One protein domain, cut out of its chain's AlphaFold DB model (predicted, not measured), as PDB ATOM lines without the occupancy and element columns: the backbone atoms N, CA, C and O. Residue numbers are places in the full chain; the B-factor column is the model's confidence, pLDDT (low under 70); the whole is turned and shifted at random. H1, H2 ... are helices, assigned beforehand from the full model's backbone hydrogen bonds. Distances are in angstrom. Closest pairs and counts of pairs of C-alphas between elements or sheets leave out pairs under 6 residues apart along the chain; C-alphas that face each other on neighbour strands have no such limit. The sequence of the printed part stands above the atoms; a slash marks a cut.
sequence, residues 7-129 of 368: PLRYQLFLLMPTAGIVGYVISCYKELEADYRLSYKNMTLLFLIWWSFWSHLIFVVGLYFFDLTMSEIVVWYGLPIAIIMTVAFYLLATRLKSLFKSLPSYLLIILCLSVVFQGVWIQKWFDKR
ATOM      1  N   PRO A   7      55.442   5.622 -10.096       39.44
ATOM      2  CA  PRO A   7      54.844   4.323 -10.421       39.44
ATOM      3  C   PRO A   7      54.340   3.548  -9.193       39.44
ATOM      4  O   PRO A   7      53.276   2.934  -9.251       39.44
ATOM      5  N   LEU A   8      55.052   3.620  -8.061       42.12
ATOM      6  CA  LEU A   8      54.672   2.918  -6.827       42.12
ATOM      7  C   LEU A   8      53.454   3.567  -6.158       42.12
ATOM      8  O   LEU A   8      52.611   2.873  -5.590       42.12
ATOM      9  N   ARG A   9      53.312   4.893  -6.290       50.72
ATOM     10  CA  ARG A   9      52.181   5.652  -5.734       50.72
ATOM     11  C   ARG A   9      50.827   5.132  -6.221       50.72
ATOM     12  O   ARG A   9      49.886   5.069  -5.439       50.72
ATOM     13  N   TYR A  10      50.729   4.735  -7.491       51.03
ATOM     14  CA  TYR A  10      49.491   4.195  -8.064       51.03
ATOM     15  C   TYR A  10      49.244   2.732  -7.669       51.03
ATOM     16  O   TYR A  10      48.093   2.310  -7.573       51.03
ATOM     17  N   GLN A  11      50.306   1.970  -7.385       55.41
ATOM     18  CA  GLN A  11      50.210   0.569  -6.967       55.41
ATOM     19  C   GLN A  11      49.791   0.418  -5.499       55.41
ATOM     20  O   GLN A  11      49.093  -0.536  -5.168       55.41
ATOM     21  N   LEU A  12      50.143   1.368  -4.624       57.09
ATOM     22  CA  LEU A  12      49.808   1.312  -3.193       57.09
ATOM     23  C   LEU A  12      48.293   1.254  -2.925       57.09
ATOM     24  O   LEU A  12      47.861   0.540  -2.022       57.09
ATOM     25  N   PHE A  13      47.476   1.929  -3.743       57.91
ATOM     26  CA  PHE A  13      46.011   1.873  -3.631       57.91
ATOM     27  C   PHE A  13      45.431   0.507  -4.003       57.91
ATOM     28  O   PHE A  13      44.380   0.133  -3.492       57.91
ATOM     29  N   LEU A  14      46.112  -0.237  -4.877       62.66
ATOM     30  CA  LEU A  14      45.735  -1.597  -5.252       62.66
ATOM     31  C   LEU A  14      46.332  -2.627  -4.292       62.66
ATOM     32  O   LEU A  14      45.755  -3.696  -4.131       62.66
ATOM     33  N   LEU A  15      47.441  -2.313  -3.615       68.88
ATOM     34  CA  LEU A  15      48.167  -3.241  -2.750       68.88
ATOM     35  C   LEU A  15      47.308  -3.752  -1.583       68.88
ATOM     36  O   LEU A  15      47.270  -4.949  -1.329       68.88
ATOM     37  N   MET A  16      46.578  -2.866  -0.896       70.25
ATOM     38  CA  MET A  16      45.735  -3.266   0.240       70.25
ATOM     39  C   MET A  16      44.502  -4.082  -0.195       70.25
ATOM     40  O   MET A  16      44.289  -5.159   0.367       70.25
ATOM     41  N   PRO A  17      43.714  -3.663  -1.212       68.56
ATOM     42  CA  PRO A  17      42.634  -4.492  -1.751       68.56
ATOM     43  C   PRO A  17      43.125  -5.839  -2.288       68.56
ATOM     44  O   PRO A  17      42.513  -6.864  -2.002       68.56
ATOM     45  N   THR A  18      44.242  -5.866  -3.023       68.56
ATOM     46  CA  THR A  18      44.801  -7.115  -3.571       68.56
ATOM     47  C   THR A  18      45.324  -8.034  -2.475       68.56
ATOM     48  O   THR A  18      45.016  -9.222  -2.508       68.56
ATOM     49  N   ALA A  19      46.015  -7.514  -1.457       75.19
ATOM     50  CA  ALA A  19      46.414  -8.293  -0.285       75.19
ATOM     51  C   ALA A  19      45.197  -8.865   0.461       75.19
ATOM     52  O   ALA A  19      45.220 -10.025   0.872       75.19
ATOM     53  N   GLY A  20      44.112  -8.090   0.578       73.62
ATOM     54  CA  GLY A  20      42.841  -8.551   1.139       73.62
ATOM     55  C   GLY A  20      42.204  -9.683   0.325       73.62
ATOM     56  O   GLY A  20      41.791 -10.690   0.897       73.62
ATOM     57  N   ILE A  21      42.179  -9.557  -1.007       74.94
ATOM     58  CA  ILE A  21      41.672 -10.593  -1.920       74.94
ATOM     59  C   ILE A  21      42.522 -11.864  -1.822       74.94
ATOM     60  O   ILE A  21      41.975 -12.951  -1.665       74.94
ATOM     61  N   VAL A  22      43.852 -11.742  -1.860       78.69
ATOM     62  CA  VAL A  22      44.775 -12.881  -1.724       78.69
ATOM     63  C   VAL A  22      44.586 -13.570  -0.372       78.69
ATOM     64  O   VAL A  22      44.479 -14.794  -0.319       78.69
ATOM     65  N   GLY A  23      44.480 -12.798   0.714       75.75
ATOM     66  CA  GLY A  23      44.205 -13.327   2.050       75.75
ATOM     67  C   GLY A  23      42.887 -14.102   2.116       75.75
ATOM     68  O   GLY A  23      42.852 -15.195   2.678       75.75
ATOM     69  N   TYR A  24      41.832 -13.582   1.483       73.25
ATOM     70  CA  TYR A  24      40.533 -14.252   1.395       73.25
ATOM     71  C   TYR A  24      40.591 -15.552   0.574       73.25
ATOM     72  O   TYR A  24      40.094 -16.587   1.010       73.25
ATOM     73  N   VAL A  25      41.248 -15.541  -0.591       77.38
ATOM     74  CA  VAL A  25      41.422 -16.747  -1.422       77.38
ATOM     75  C   VAL A  25      42.169 -17.838  -0.648       77.38
ATOM     76  O   VAL A  25      41.762 -19.000  -0.669       77.38
ATOM     77  N   ILE A  26      43.220 -17.471   0.092       76.94
ATOM     78  CA  ILE A  26      43.974 -18.407   0.937       76.94
ATOM     79  C   ILE A  26      43.102 -18.965   2.070       76.94
ATOM     80  O   ILE A  26      43.198 -20.159   2.364       76.94
ATOM     81  N   SER A  27      42.250 -18.144   2.700       72.62
ATOM     82  CA  SER A  27      41.375 -18.620   3.778       72.62
ATOM     83  C   SER A  27      40.303 -19.583   3.269       72.62
ATOM     84  O   SER A  27      40.025 -20.574   3.938       72.62
ATOM     85  N   CYS A  28      39.755 -19.336   2.074       71.19
ATOM     86  CA  CYS A  28      38.834 -20.260   1.410       71.19
ATOM     87  C   CYS A  28      39.507 -21.587   1.038       71.19
ATOM     88  O   CYS A  28      38.914 -22.638   1.243       71.19
ATOM     89  N   TYR A  29      40.742 -21.553   0.523       72.31
ATOM     90  CA  TYR A  29      41.448 -22.763   0.091       72.31
ATOM     91  C   TYR A  29      41.870 -23.673   1.254       72.31
ATOM     92  O   TYR A  29      41.883 -24.890   1.116       72.31
ATOM     93  N   LYS A  30      42.249 -23.093   2.399       71.81
ATOM     94  CA  LYS A  30      42.741 -23.857   3.557       71.81
ATOM     95  C   LYS A  30      41.661 -24.219   4.583       71.81
ATOM     96  O   LYS A  30      42.025 -24.722   5.640       71.81
ATOM     97  N   GLU A  31      40.389 -23.905   4.316       66.12
ATOM     98  CA  GLU A  31      39.286 -24.025   5.291       66.12
ATOM     99  C   GLU A  31      39.648 -23.425   6.662       66.12
ATOM    100  O   GLU A  31      39.262 -23.919   7.719       66.12
ATOM    101  N   LEU A  32      40.443 -22.349   6.654       64.12
ATOM    102  CA  LEU A  32      40.881 -21.710   7.886       64.12
ATOM    103  C   LEU A  32      39.679 -20.996   8.492       64.12
ATOM    104  O   LEU A  32      39.245 -19.959   7.983       64.12
ATOM    105  N   GLU A  33      39.161 -21.520   9.601       59.38
ATOM    106  CA  GLU A  33      38.265 -20.740  10.442       59.38
ATOM    107  C   GLU A  33      39.024 -19.500  10.916       59.38
ATOM    108  O   GLU A  33      40.053 -19.586  11.590       59.38
ATOM    109  N   ALA A  34      38.544 -18.324  10.513       59.47
ATOM    110  CA  ALA A  34      39.140 -17.073  10.943       59.47
ATOM    111  C   ALA A  34      39.006 -16.962  12.470       59.47
ATOM    112  O   ALA A  34      37.903 -16.769  12.988       59.47
ATOM    113  N   ASP A  35      40.119 -17.068  13.198       61.53
ATOM    114  CA  ASP A  35      40.150 -16.631  14.587       61.53
ATOM    115  C   ASP A  35      40.138 -15.099  14.594       61.53
ATOM    116  O   ASP A  35      41.088 -14.429  14.187       61.53
ATOM    117  N   TYR A  36      39.010 -14.536  15.025       62.47
ATOM    118  CA  TYR A  36      38.794 -13.091  15.088       62.47
ATOM    119  C   TYR A  36      39.534 -12.450  16.273       62.47
ATOM    120  O   TYR A  36      39.470 -11.231  16.451       62.47
ATOM    121  N   ARG A  37      40.226 -13.243  17.107       65.81
ATOM    122  CA  ARG A  37      41.086 -12.727  18.173       65.81
ATOM    123  C   ARG A  37      42.388 -12.197  17.582       65.81
ATOM    124  O   ARG A  37      43.277 -12.935  17.165       65.81
ATOM    125  N   LEU A  38      42.514 -10.875  17.583       70.25
ATOM    126  CA  LEU A  38      43.748 -10.198  17.200       70.25
ATOM    127  C   LEU A  38      44.836 -10.469  18.244       70.25
ATOM    128  O   LEU A  38      44.787  -9.958  19.361       70.25
ATOM    129  N   SER A  39      45.842 -11.260  17.866       81.31
ATOM    130  CA  SER A  39      47.088 -11.353  18.631       81.31
ATOM    131  C   SER A  39      47.809 -10.000  18.646       81.31
ATOM    132  O   SER A  39      47.624  -9.180  17.744       81.31
ATOM    133  N   TYR A  40      48.702  -9.787  19.615       81.31
ATOM    134  CA  TYR A  40      49.525  -8.574  19.676       81.31
ATOM    135  C   TYR A  40      50.312  -8.329  18.373       81.31
ATOM    136  O   TYR A  40      50.413  -7.194  17.922       81.31
ATOM    137  N   LYS A  41      50.788  -9.395  17.707       82.00
ATOM    138  CA  LYS A  41      51.474  -9.308  16.406       82.00
ATOM    139  C   LYS A  41      50.541  -8.788  15.310       82.00
ATOM    140  O   LYS A  41      50.918  -7.908  14.538       82.00
ATOM    141  N   ASN A  42      49.311  -9.298  15.269       80.62
ATOM    142  CA  ASN A  42      48.309  -8.874  14.291       80.62
ATOM    143  C   ASN A  42      47.835  -7.441  14.570       80.62
ATOM    144  O   ASN A  42      47.562  -6.708  13.626       80.62
ATOM    145  N   MET A  43      47.795  -7.015  15.838       84.00
ATOM    146  CA  MET A  43      47.531  -5.619  16.197       84.00
ATOM    147  C   MET A  43      48.627  -4.682  15.693       84.00
ATOM    148  O   MET A  43      48.307  -3.632  15.146       84.00
ATOM    149  N   THR A  44      49.903  -5.059  15.819       86.56
ATOM    150  CA  THR A  44      51.013  -4.262  15.273       86.56
ATOM    151  C   THR A  44      50.904  -4.126  13.755       86.56
ATOM    152  O   THR A  44      51.041  -3.028  13.227       86.56
ATOM    153  N   LEU A  45      50.599  -5.217  13.045       84.12
ATOM    154  CA  LEU A  45      50.401  -5.181  11.593       84.12
ATOM    155  C   LEU A  45      49.197  -4.318  11.196       84.12
ATOM    156  O   LEU A  45      49.307  -3.488  10.296       84.12
ATOM    157  N   LEU A  46      48.067  -4.471  11.890       84.81
ATOM    158  CA  LEU A  46      46.862  -3.679  11.650       84.81
ATOM    159  C   LEU A  46      47.111  -2.185  11.892       84.81
ATOM    160  O   LEU A  46      46.659  -1.354  11.107       84.81
ATOM    161  N   PHE A  47      47.873  -1.848  12.931       91.19
ATOM    162  CA  PHE A  47      48.311  -0.484  13.199       91.19
ATOM    163  C   PHE A  47      49.138   0.093  12.050       91.19
ATOM    164  O   PHE A  47      48.841   1.192  11.588       91.19
ATOM    165  N   LEU A  48      50.127  -0.648  11.543       86.94
ATOM    166  CA  LEU A  48      50.949  -0.195  10.416       86.94
ATOM    167  C   LEU A  48      50.109   0.020   9.147       86.94
ATOM    168  O   LEU A  48      50.322   0.997   8.428       86.94
ATOM    169  N   ILE A  49      49.124  -0.851   8.901       84.25
ATOM    170  CA  ILE A  49      48.170  -0.713   7.792       84.25
ATOM    171  C   ILE A  49      47.332   0.560   7.953       84.25
ATOM    172  O   ILE A  49      47.256   1.361   7.020       84.25
ATOM    173  N   TRP A  50      46.739   0.777   9.132       87.62
ATOM    174  CA  TRP A  50      45.951   1.978   9.408       87.62
ATOM    175  C   TRP A  50      46.779   3.248   9.290       87.62
ATOM    176  O   TRP A  50      46.312   4.225   8.707       87.62
ATOM    177  N   TRP A  51      48.000   3.237   9.818       88.94
ATOM    178  CA  TRP A  51      48.879   4.393   9.774       88.94
ATOM    179  C   TRP A  51      49.233   4.749   8.338       88.94
ATOM    180  O   TRP A  51      49.002   5.881   7.920       88.94
ATOM    181  N   SER A  52      49.652   3.760   7.546       83.62
ATOM    182  CA  SER A  52      49.913   3.947   6.120       83.62
ATOM    183  C   SER A  52      48.690   4.503   5.380       83.62
ATOM    184  O   SER A  52      48.815   5.494   4.658       83.62
ATOM    185  N   PHE A  53      47.505   3.922   5.593       83.00
ATOM    186  CA  PHE A  53      46.266   4.360   4.948       83.00
ATOM    187  C   PHE A  53      45.919   5.817   5.279       83.00
ATOM    188  O   PHE A  53      45.691   6.616   4.370       83.00
ATOM    189  N   TRP A  54      45.911   6.184   6.562       85.56
ATOM    190  CA  TRP A  54      45.533   7.532   6.989       85.56
ATOM    191  C   TRP A  54      46.547   8.585   6.570       85.56
ATOM    192  O   TRP A  54      46.141   9.653   6.119       85.56
ATOM    193  N   SER A  55      47.847   8.284   6.626       83.50
ATOM    194  CA  SER A  55      48.869   9.188   6.096       83.50
ATOM    195  C   SER A  55      48.640   9.481   4.608       83.50
ATOM    196  O   SER A  55      48.743  10.633   4.197       83.50
ATOM    197  N   HIS A  56      48.248   8.483   3.807       76.44
ATOM    198  CA  HIS A  56      47.931   8.689   2.389       76.44
ATOM    199  C   HIS A  56      46.622   9.447   2.174       76.44
ATOM    200  O   HIS A  56      46.573  10.333   1.325       76.44
ATOM    201  N   LEU A  57      45.566   9.124   2.923       80.06
ATOM    202  CA  LEU A  57      44.285   9.811   2.782       80.06
ATOM    203  C   LEU A  57      44.417  11.296   3.139       80.06
ATOM    204  O   LEU A  57      43.971  12.146   2.373       80.06
ATOM    205  N   ILE A  58      45.088  11.608   4.252       82.25
ATOM    206  CA  ILE A  58      45.371  12.988   4.667       82.25
ATOM    207  C   ILE A  58      46.244  13.679   3.626       82.25
ATOM    208  O   ILE A  58      45.970  14.821   3.279       82.25
ATOM    209  N   PHE A  59      47.253  12.994   3.086       76.81
ATOM    210  CA  PHE A  59      48.082  13.551   2.025       76.81
ATOM    211  C   PHE A  59      47.256  13.903   0.779       76.81
ATOM    212  O   PHE A  59      47.379  15.002   0.252       76.81
ATOM    213  N   VAL A  60      46.390  12.999   0.309       72.75
ATOM    214  CA  VAL A  60      45.558  13.223  -0.885       72.75
ATOM    215  C   VAL A  60      44.552  14.350  -0.652       72.75
ATOM    216  O   VAL A  60      44.407  15.218  -1.508       72.75
ATOM    217  N   VAL A  61      43.882  14.363   0.503       77.62
ATOM    218  CA  VAL A  61      42.932  15.423   0.870       77.62
ATOM    219  C   VAL A  61      43.655  16.760   1.035       77.62
ATOM    220  O   VAL A  61      43.212  17.764   0.489       77.62
ATOM    221  N   GLY A  62      44.792  16.775   1.729       73.81
ATOM    222  CA  GLY A  62      45.626  17.957   1.929       73.81
ATOM    223  C   GLY A  62      46.137  18.544   0.618       73.81
ATOM    224  O   GLY A  62      46.038  19.749   0.412       73.81
ATOM    225  N   LEU A  63      46.610  17.695  -0.294       66.44
ATOM    226  CA  LEU A  63      47.085  18.124  -1.606       66.44
ATOM    227  C   LEU A  63      45.947  18.663  -2.480       66.44
ATOM    228  O   LEU A  63      46.164  19.602  -3.230       66.44
ATOM    229  N   TYR A  64      44.747  18.079  -2.409       65.25
ATOM    230  CA  TYR A  64      43.655  18.443  -3.317       65.25
ATOM    231  C   TYR A  64      42.797  19.615  -2.826       65.25
ATOM    232  O   TYR A  64      42.302  20.391  -3.637       65.25
ATOM    233  N   PHE A  65      42.579  19.722  -1.515       70.75
ATOM    234  CA  PHE A  65      41.697  20.740  -0.937       70.75
ATOM    235  C   PHE A  65      42.451  21.908  -0.299       70.75
ATOM    236  O   PHE A  65      41.847  22.956  -0.090       70.75
ATOM    237  N   PHE A  66      43.737  21.738   0.021       69.56
ATOM    238  CA  PHE A  66      44.490  22.700   0.831       69.56
ATOM    239  C   PHE A  66      45.901  23.008   0.296       69.56
ATOM    240  O   PHE A  66      46.651  23.689   0.990       69.56
ATOM    241  N   ASP A  67      46.283  22.501  -0.887       60.06
ATOM    242  CA  ASP A  67      47.619  22.660  -1.496       60.06
ATOM    243  C   ASP A  67      48.800  22.338  -0.546       60.06
ATOM    244  O   ASP A  67      49.900  22.882  -0.651       60.06
ATOM    245  N   LEU A  68      48.598  21.418   0.403       63.47
ATOM    246  CA  LEU A  68      49.636  21.008   1.352       63.47
ATOM    247  C   LEU A  68      50.659  20.088   0.664       63.47
ATOM    248  O   LEU A  68      50.329  18.976   0.251       63.47
ATOM    249  N   THR A  69      51.922  20.522   0.583       55.66
ATOM    250  CA  THR A  69      53.025  19.780  -0.071       55.66
ATOM    251  C   THR A  69      53.989  19.082   0.898       55.66
ATOM    252  O   THR A  69      54.816  18.279   0.469       55.66
ATOM    253  N   MET A  70      53.880  19.338   2.206       59.66
ATOM    254  CA  MET A  70      54.833  18.855   3.217       59.66
ATOM    255  C   MET A  70      54.572  17.394   3.607       59.66
ATOM    256  O   MET A  70      53.822  17.109   4.541       59.66
ATOM    257  N   SER A  71      55.203  16.454   2.898       64.12
ATOM    258  CA  SER A  71      54.992  15.009   3.088       64.12
ATOM    259  C   SER A  71      55.423  14.491   4.468       64.12
ATOM    260  O   SER A  71      54.787  13.578   4.994       64.12
ATOM    261  N   GLU A  72      56.447  15.085   5.087       66.56
ATOM    262  CA  GLU A  72      57.033  14.572   6.336       66.56
ATOM    263  C   GLU A  72      56.122  14.756   7.557       66.56
ATOM    264  O   GLU A  72      56.004  13.860   8.392       66.56
ATOM    265  N   ILE A  73      55.421  15.890   7.648       73.44
ATOM    266  CA  ILE A  73      54.533  16.196   8.782       73.44
ATOM    267  C   ILE A  73      53.217  15.416   8.659       73.44
ATOM    268  O   ILE A  73      52.654  14.960   9.656       73.44
ATOM    269  N   VAL A  74      52.752  15.192   7.427       76.50
ATOM    270  CA  VAL A  74      51.488  14.499   7.142       76.50
ATOM    271  C   VAL A  74      51.477  13.064   7.672       76.50
ATOM    272  O   VAL A  74      50.438  12.581   8.131       76.50
ATOM    273  N   VAL A  75      52.632  12.390   7.686       80.25
ATOM    274  CA  VAL A  75      52.749  11.039   8.251       80.25
ATOM    275  C   VAL A  75      52.335  11.023   9.724       80.25
ATOM    276  O   VAL A  75      51.596  10.132  10.147       80.25
ATOM    277  N   TRP A  76      52.723  12.041  10.491       86.81
ATOM    278  CA  TRP A  76      52.451  12.118  11.924       86.81
ATOM    279  C   TRP A  76      50.992  12.437  12.254       86.81
ATOM    280  O   TRP A  76      50.493  11.960  13.270       86.81
ATOM    281  N   TYR A  77      50.259  13.135  11.380       86.31
ATOM    282  CA  TYR A  77      48.815  13.333  11.564       86.31
ATOM    283  C   TYR A  77      48.009  12.033  11.435       86.31
ATOM    284  O   TYR A  77      46.979  11.877  12.090       86.31
ATOM    285  N   GLY A  78      48.491  11.071  10.643       87.38
ATOM    286  CA  GLY A  78      47.865   9.750  10.527       87.38
ATOM    287  C   GLY A  78      48.051   8.867  11.766       87.38
ATOM    288  O   GLY A  78      47.244   7.969  12.005       87.38
ATOM    289  N   LEU A  79      49.086   9.125  12.574       91.44
ATOM    290  CA  LEU A  79      49.459   8.303  13.728       91.44
ATOM    291  C   LEU A  79      48.353   8.197  14.799       91.44
ATOM    292  O   LEU A  79      47.970   7.070  15.125       91.44
ATOM    293  N   PRO A  80      47.803   9.299  15.355       94.25
ATOM    294  CA  PRO A  80      46.778   9.204  16.397       94.25
ATOM    295  C   PRO A  80      45.512   8.502  15.894       94.25
ATOM    296  O   PRO A  80      44.929   7.693  16.616       94.25
ATOM    297  N   ILE A  81      45.128   8.739  14.636       93.19
ATOM    298  CA  ILE A  81      43.969   8.085  14.019       93.19
ATOM    299  C   ILE A  81      44.212   6.577  13.907       93.19
ATOM    300  O   ILE A  81      43.338   5.780  14.243       93.19
ATOM    301  N   ALA A  82      45.416   6.165  13.510       92.62
ATOM    302  CA  ALA A  82      45.771   4.756  13.407       92.62
ATOM    303  C   ALA A  82      45.760   4.029  14.757       92.62
ATOM    304  O   ALA A  82      45.286   2.892  14.833       92.62
ATOM    305  N   ILE A  83      46.223   4.681  15.828       93.88
ATOM    306  CA  ILE A  83      46.154   4.135  17.191       93.88
ATOM    307  C   ILE A  83      44.691   3.923  17.593       93.88
ATOM    308  O   ILE A  83      44.317   2.813  17.978       93.88
ATOM    309  N   ILE A  84      43.853   4.956  17.440       94.19
ATOM    310  CA  ILE A  84      42.425   4.899  17.782       94.19
ATOM    311  C   ILE A  84      41.732   3.777  17.008       94.19
ATOM    312  O   ILE A  84      41.037   2.956  17.604       94.19
ATOM    313  N   MET A  85      41.962   3.694  15.696       89.88
ATOM    314  CA  MET A  85      41.349   2.677  14.842       89.88
ATOM    315  C   MET A  85      41.794   1.266  15.216       89.88
ATOM    316  O   MET A  85      40.959   0.368  15.264       89.88
ATOM    317  N   THR A  86      43.072   1.060  15.540       90.62
ATOM    318  CA  THR A  86      43.589  -0.256  15.947       90.62
ATOM    319  C   THR A  86      42.972  -0.718  17.264       90.62
ATOM    320  O   THR A  86      42.543  -1.867  17.378       90.62
ATOM    321  N   VAL A  87      42.877   0.182  18.249       89.88
ATOM    322  CA  VAL A  87      42.253  -0.110  19.548       89.88
ATOM    323  C   VAL A  87      40.756  -0.367  19.382       89.88
ATOM    324  O   VAL A  87      40.244  -1.356  19.903       89.88
ATOM    325  N   ALA A  88      40.055   0.466  18.609       88.25
ATOM    326  CA  ALA A  88      38.639   0.273  18.318       88.25
ATOM    327  C   ALA A  88      38.386  -1.080  17.639       88.25
ATOM    328  O   ALA A  88      37.467  -1.800  18.028       88.25
ATOM    329  N   PHE A  89      39.233  -1.467  16.680       85.38
ATOM    330  CA  PHE A  89      39.135  -2.763  16.014       85.38
ATOM    331  C   PHE A  89      39.347  -3.923  16.981       85.38
ATOM    332  O   PHE A  89      38.591  -4.884  16.932       85.38
ATOM    333  N   TYR A  90      40.321  -3.828  17.888       84.38
ATOM    334  CA  TYR A  90      40.548  -4.845  18.917       84.38
ATOM    335  C   TYR A  90      39.336  -5.007  19.845       84.38
ATOM    336  O   TYR A  90      38.881  -6.126  20.082       84.38
ATOM    337  N   LEU A  91      38.767  -3.895  20.320       85.25
ATOM    338  CA  LEU A  91      37.613  -3.902  21.226       85.25
ATOM    339  C   LEU A  91      36.324  -4.383  20.547       85.25
ATOM    340  O   LEU A  91      35.465  -4.984  21.195       85.25
ATOM    341  N   LEU A  92      36.170  -4.112  19.250       83.00
ATOM    342  CA  LEU A  92      34.945  -4.384  18.498       83.00
ATOM    343  C   LEU A  92      35.048  -5.601  17.571       83.00
ATOM    344  O   LEU A  92      34.036  -5.966  16.976       83.00
ATOM    345  N   ALA A  93      36.204  -6.265  17.461       73.75
ATOM    346  CA  ALA A  93      36.452  -7.350  16.502       73.75
ATOM    347  C   ALA A  93      35.366  -8.438  16.522       73.75
ATOM    348  O   ALA A  93      34.896  -8.888  15.478       73.75
ATOM    349  N   THR A  94      34.909  -8.817  17.716       69.75
ATOM    350  CA  THR A  94      33.867  -9.836  17.905       69.75
ATOM    351  C   THR A  94      32.478  -9.357  17.481       69.75
ATOM    352  O   THR A  94      31.689 -10.155  16.976       69.75
ATOM    353  N   ARG A  95      32.184  -8.058  17.624       74.88
ATOM    354  CA  ARG A  95      30.924  -7.425  17.190       74.88
ATOM    355  C   ARG A  95      30.901  -7.136  15.691       74.88
ATOM    356  O   ARG A  95      29.839  -7.158  15.081       74.88
ATOM    357  N   LEU A  96      32.068  -6.912  15.091       69.69
ATOM    358  CA  LEU A  96      32.233  -6.658  13.658       69.69
ATOM    359  C   LEU A  96      32.226  -7.952  12.824       69.69
ATOM    360  O   LEU A  96      32.222  -7.889  11.598       69.69
ATOM    361  N   LYS A  97      32.164  -9.133  13.460       67.88
ATOM    362  CA  LYS A  97      32.161 -10.452  12.801       67.88
ATOM    363  C   LYS A  97      31.084 -10.596  11.716       67.88
ATOM    364  O   LYS A  97      31.311 -11.275  10.718       67.88
ATOM    365  N   SER A  98      29.926  -9.948  11.873       69.25
ATOM    366  CA  SER A  98      28.860  -9.956  10.859       69.25
ATOM    367  C   SER A  98      29.240  -9.200   9.582       69.25
ATOM    368  O   SER A  98      28.866  -9.639   8.499       69.25
ATOM    369  N   LEU A  99      30.026  -8.124   9.684       65.88
ATOM    370  CA  LEU A  99      30.499  -7.345   8.535       65.88
ATOM    371  C   LEU A  99      31.530  -8.131   7.716       65.88
ATOM    372  O   LEU A  99      31.556  -8.036   6.494       65.88
ATOM    373  N   PHE A 100      32.328  -8.982   8.363       64.81
ATOM    374  CA  PHE A 100      33.289  -9.835   7.658       64.81
ATOM    375  C   PHE A 100      32.645 -10.981   6.867       64.81
ATOM    376  O   PHE A 100      33.290 -11.533   5.981       64.81
ATOM    377  N   LYS A 101      31.370 -11.318   7.111       68.62
ATOM    378  CA  LYS A 101      30.661 -12.325   6.297       68.62
ATOM    379  C   LYS A 101      30.499 -11.883   4.842       68.62
ATOM    380  O   LYS A 101      30.576 -12.712   3.943       68.62
ATOM    381  N   SER A 102      30.330 -10.582   4.619       71.62
ATOM    382  CA  SER A 102      30.203  -9.980   3.286       71.62
ATOM    383  C   SER A 102      31.514  -9.357   2.799       71.62
ATOM    384  O   SER A 102      31.507  -8.572   1.851       71.62
ATOM    385  N   LEU A 103      32.648  -9.700   3.431       71.31
ATOM    386  CA  LEU A 103      33.973  -9.175   3.092       71.31
ATOM    387  C   LEU A 103      34.301  -9.257   1.588       71.31
ATOM    388  O   LEU A 103      34.803  -8.262   1.069       71.31
ATOM    389  N   PRO A 104      33.977 -10.342   0.853       71.75
ATOM    390  CA  PRO A 104      34.252 -10.416  -0.585       71.75
ATOM    391  C   PRO A 104      33.494  -9.357  -1.378       71.75
ATOM    392  O   PRO A 104      34.066  -8.708  -2.248       71.75
ATOM    393  N   SER A 105      32.223  -9.135  -1.035       75.56
ATOM    394  CA  SER A 105      31.385  -8.118  -1.668       75.56
ATOM    395  C   SER A 105      31.937  -6.718  -1.407       75.56
ATOM    396  O   SER A 105      32.010  -5.908  -2.326       75.56
ATOM    397  N   TYR A 106      32.394  -6.439  -0.183       78.69
ATOM    398  CA  TYR A 106      33.012  -5.153   0.149       78.69
ATOM    399  C   TYR A 106      34.353  -4.945  -0.559       78.69
ATOM    400  O   TYR A 106      34.586  -3.866  -1.100       78.69
ATOM    401  N   LEU A 107      35.215  -5.966  -0.611       75.81
ATOM    402  CA  LEU A 107      36.488  -5.900  -1.335       75.81
ATOM    403  C   LEU A 107      36.269  -5.681  -2.836       75.81
ATOM    404  O   LEU A 107      36.968  -4.865  -3.435       75.81
ATOM    405  N   LEU A 108      35.270  -6.344  -3.425       77.19
ATOM    406  CA  LEU A 108      34.891  -6.148  -4.823       77.19
ATOM    407  C   LEU A 108      34.378  -4.724  -5.074       77.19
ATOM    408  O   LEU A 108      34.799  -4.091  -6.036       77.19
ATOM    409  N   ILE A 109      33.520  -4.190  -4.197       83.75
ATOM    410  CA  ILE A 109      33.029  -2.807  -4.303       83.75
ATOM    411  C   ILE A 109      34.191  -1.814  -4.217       83.75
ATOM    412  O   ILE A 109      34.279  -0.913  -5.048       83.75
ATOM    413  N   ILE A 110      35.100  -1.982  -3.252       80.06
ATOM    414  CA  ILE A 110      36.275  -1.114  -3.090       80.06
ATOM    415  C   ILE A 110      37.175  -1.190  -4.328       80.06
ATOM    416  O   ILE A 110      37.618  -0.153  -4.822       80.06
ATOM    417  N   LEU A 111      37.406  -2.392  -4.866       77.94
ATOM    418  CA  LEU A 111      38.163  -2.578  -6.099       77.94
ATOM    419  C   LEU A 111      37.489  -1.851  -7.270       77.94
ATOM    420  O   LEU A 111      38.146  -1.049  -7.931       77.94
ATOM    421  N   CYS A 112      36.187  -2.044  -7.483       82.44
ATOM    422  CA  CYS A 112      35.430  -1.358  -8.531       82.44
ATOM    423  C   CYS A 112      35.496   0.168  -8.384       82.44
ATOM    424  O   CYS A 112      35.790   0.863  -9.354       82.44
ATOM    425  N   LEU A 113      35.291   0.697  -7.173       83.81
ATOM    426  CA  LEU A 113      35.401   2.132  -6.898       83.81
ATOM    427  C   LEU A 113      36.812   2.652  -7.185       83.81
ATOM    428  O   LEU A 113      36.952   3.715  -7.786       83.81
ATOM    429  N   SER A 114      37.851   1.901  -6.812       74.69
ATOM    430  CA  SER A 114      39.238   2.275  -7.104       74.69
ATOM    431  C   SER A 114      39.525   2.304  -8.605       74.69
ATOM    432  O   SER A 114      40.142   3.255  -9.079       74.69
ATOM    433  N   VAL A 115      39.021   1.331  -9.372       79.19
ATOM    434  CA  VAL A 115      39.178   1.280 -10.831       79.19
ATOM    435  C   VAL A 115      38.451   2.449 -11.488       79.19
ATOM    436  O   VAL A 115      39.040   3.130 -12.322       79.19
ATOM    437  N   VAL A 116      37.208   2.733 -11.084       85.19
ATOM    438  CA  VAL A 116      36.435   3.872 -11.604       85.19
ATOM    439  C   VAL A 116      37.129   5.190 -11.276       85.19
ATOM    440  O   VAL A 116      37.303   6.027 -12.160       85.19
ATOM    441  N   PHE A 117      37.583   5.368 -10.033       78.44
ATOM    442  CA  PHE A 117      38.315   6.560  -9.619       78.44
ATOM    443  C   PHE A 117      39.582   6.749 -10.462       78.44
ATOM    444  O   PHE A 117      39.771   7.817 -11.039       78.44
ATOM    445  N   GLN A 118      40.411   5.710 -10.612       74.81
ATOM    446  CA  GLN A 118      41.606   5.765 -11.464       74.81
ATOM    447  C   GLN A 118      41.255   6.029 -12.934       74.81
ATOM    448  O   GLN A 118      41.935   6.816 -13.586       74.81
ATOM    449  N   GLY A 119      40.169   5.445 -13.446       77.38
ATOM    450  CA  GLY A 119      39.662   5.704 -14.793       77.38
ATOM    451  C   GLY A 119      39.328   7.180 -15.019       77.38
ATOM    452  O   GLY A 119      39.786   7.764 -15.997       77.38
ATOM    453  N   VAL A 120      38.631   7.817 -14.070       80.62
ATOM    454  CA  VAL A 120      38.346   9.265 -14.104       80.62
ATOM    455  C   VAL A 120      39.637  10.087 -14.103       80.62
ATOM    456  O   VAL A 120      39.731  11.087 -14.815       80.62
ATOM    457  N   TRP A 121      40.651   9.682 -13.334       68.44
ATOM    458  CA  TRP A 121      41.949  10.364 -13.311       68.44
ATOM    459  C   TRP A 121      42.715  10.228 -14.621       68.44
ATOM    460  O   TRP A 121      43.241  11.220 -15.123       68.44
ATOM    461  N   ILE A 122      42.757   9.024 -15.186       70.19
ATOM    462  CA  ILE A 122      43.381   8.756 -16.481       70.19
ATOM    463  C   ILE A 122      42.677   9.568 -17.572       70.19
ATOM    464  O   ILE A 122      43.351  10.204 -18.377       70.19
ATOM    465  N   GLN A 123      41.343   9.628 -17.555       74.44
ATOM    466  CA  GLN A 123      40.568  10.438 -18.492       74.44
ATOM    467  C   GLN A 123      40.860  11.936 -18.335       74.44
ATOM    468  O   GLN A 123      41.240  12.577 -19.308       74.44
ATOM    469  N   LYS A 124      40.816  12.482 -17.110       68.50
ATOM    470  CA  LYS A 124      41.204  13.884 -16.847       68.50
ATOM    471  C   LYS A 124      42.628  14.196 -17.310       68.50
ATOM    472  O   LYS A 124      42.892  15.305 -17.765       68.50
ATOM    473  N   TRP A 125      43.551  13.248 -17.158       64.06
ATOM    474  CA  TRP A 125      44.923  13.389 -17.637       64.06
ATOM    475  C   TRP A 125      44.995  13.387 -19.171       64.06
ATOM    476  O   TRP A 125      45.690  14.223 -19.747       64.06
ATOM    477  N   PHE A 126      44.241  12.509 -19.839       64.12
ATOM    478  CA  PHE A 126      44.138  12.474 -21.300       64.12
ATOM    479  C   PHE A 126      43.460  13.715 -21.895       64.12
ATOM    480  O   PHE A 126      43.862  14.153 -22.972       64.12
ATOM    481  N   ASP A 127      42.477  14.292 -21.207       62.19
ATOM    482  CA  ASP A 127      41.762  15.488 -21.664       62.19
ATOM    483  C   ASP A 127      42.631  16.754 -21.556       62.19
ATOM    484  O   ASP A 127      42.474  17.692 -22.333       62.19
ATOM    485  N   LYS A 128      43.609  16.765 -20.639       59.38
ATOM    486  CA  LYS A 128      44.561  17.870 -20.427       59.38
ATOM    487  C   LYS A 128      45.912  17.654 -21.127       59.38
ATOM    488  O   LYS A 128      46.949  18.047 -20.593       59.38
ATOM    489  N   ARG A 129      45.941  16.999 -22.295       56.44
ATOM    490  CA  ARG A 129      47.193  16.785 -23.049       56.44
ATOM    491  C   ARG A 129      47.876  18.118 -23.367       56.44
ATOM    492  O   ARG A 129      47.433  18.850 -24.248       56.44
TER     493      ARG A 129
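What this domain is: This is residues 7 to 129 of the 368 residues of an uncharacterized protein of candidate division Zixibacteria bacterium (UniProt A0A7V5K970). Two pairs of long helices, H1 with H5 and H2 with H3, form an open U, joined at one end by residues 30 to 39 and short H4. The 123 printed residues include five named helices, H1 to H5 in order, and no named strand: all helix. It is only just loose, close to compact: radius of gyration of the C-alphas 16.8 A, spans 51 by 31 by 22 A.

How they stand to each other: Start at H1, residues 7 to 29; H5, residues 103 to 127, touches it with 104 to 114 alone, opposite ways at a shallow tilt of 21 degrees, closest C-alphas 17 and 107, 6.3 A. H2, residues 40 to 65, near H1, touches H3, residues 71 to 92, opposite ways at a steep tilt of 46 degrees, closest C-alphas 55 and 78, 4.6 A. Every O i to N i+4 pair is within hydrogen-bond range in H2 and H5, 14 of 19 in H1, 12 of 18 in H3.

Where its parts are: Find C-alpha 7 at (54.844, 4.323, -10.421), where H1 begins; H4 is residues 97 to 100; H5 is 35.8 A from first to last C-alpha and ends at Asp 127, with C-alpha 127 at (41.762, 15.488, -21.664).

The domain as a whole: The printed part has no cut; 41 residues have pLDDT under 70.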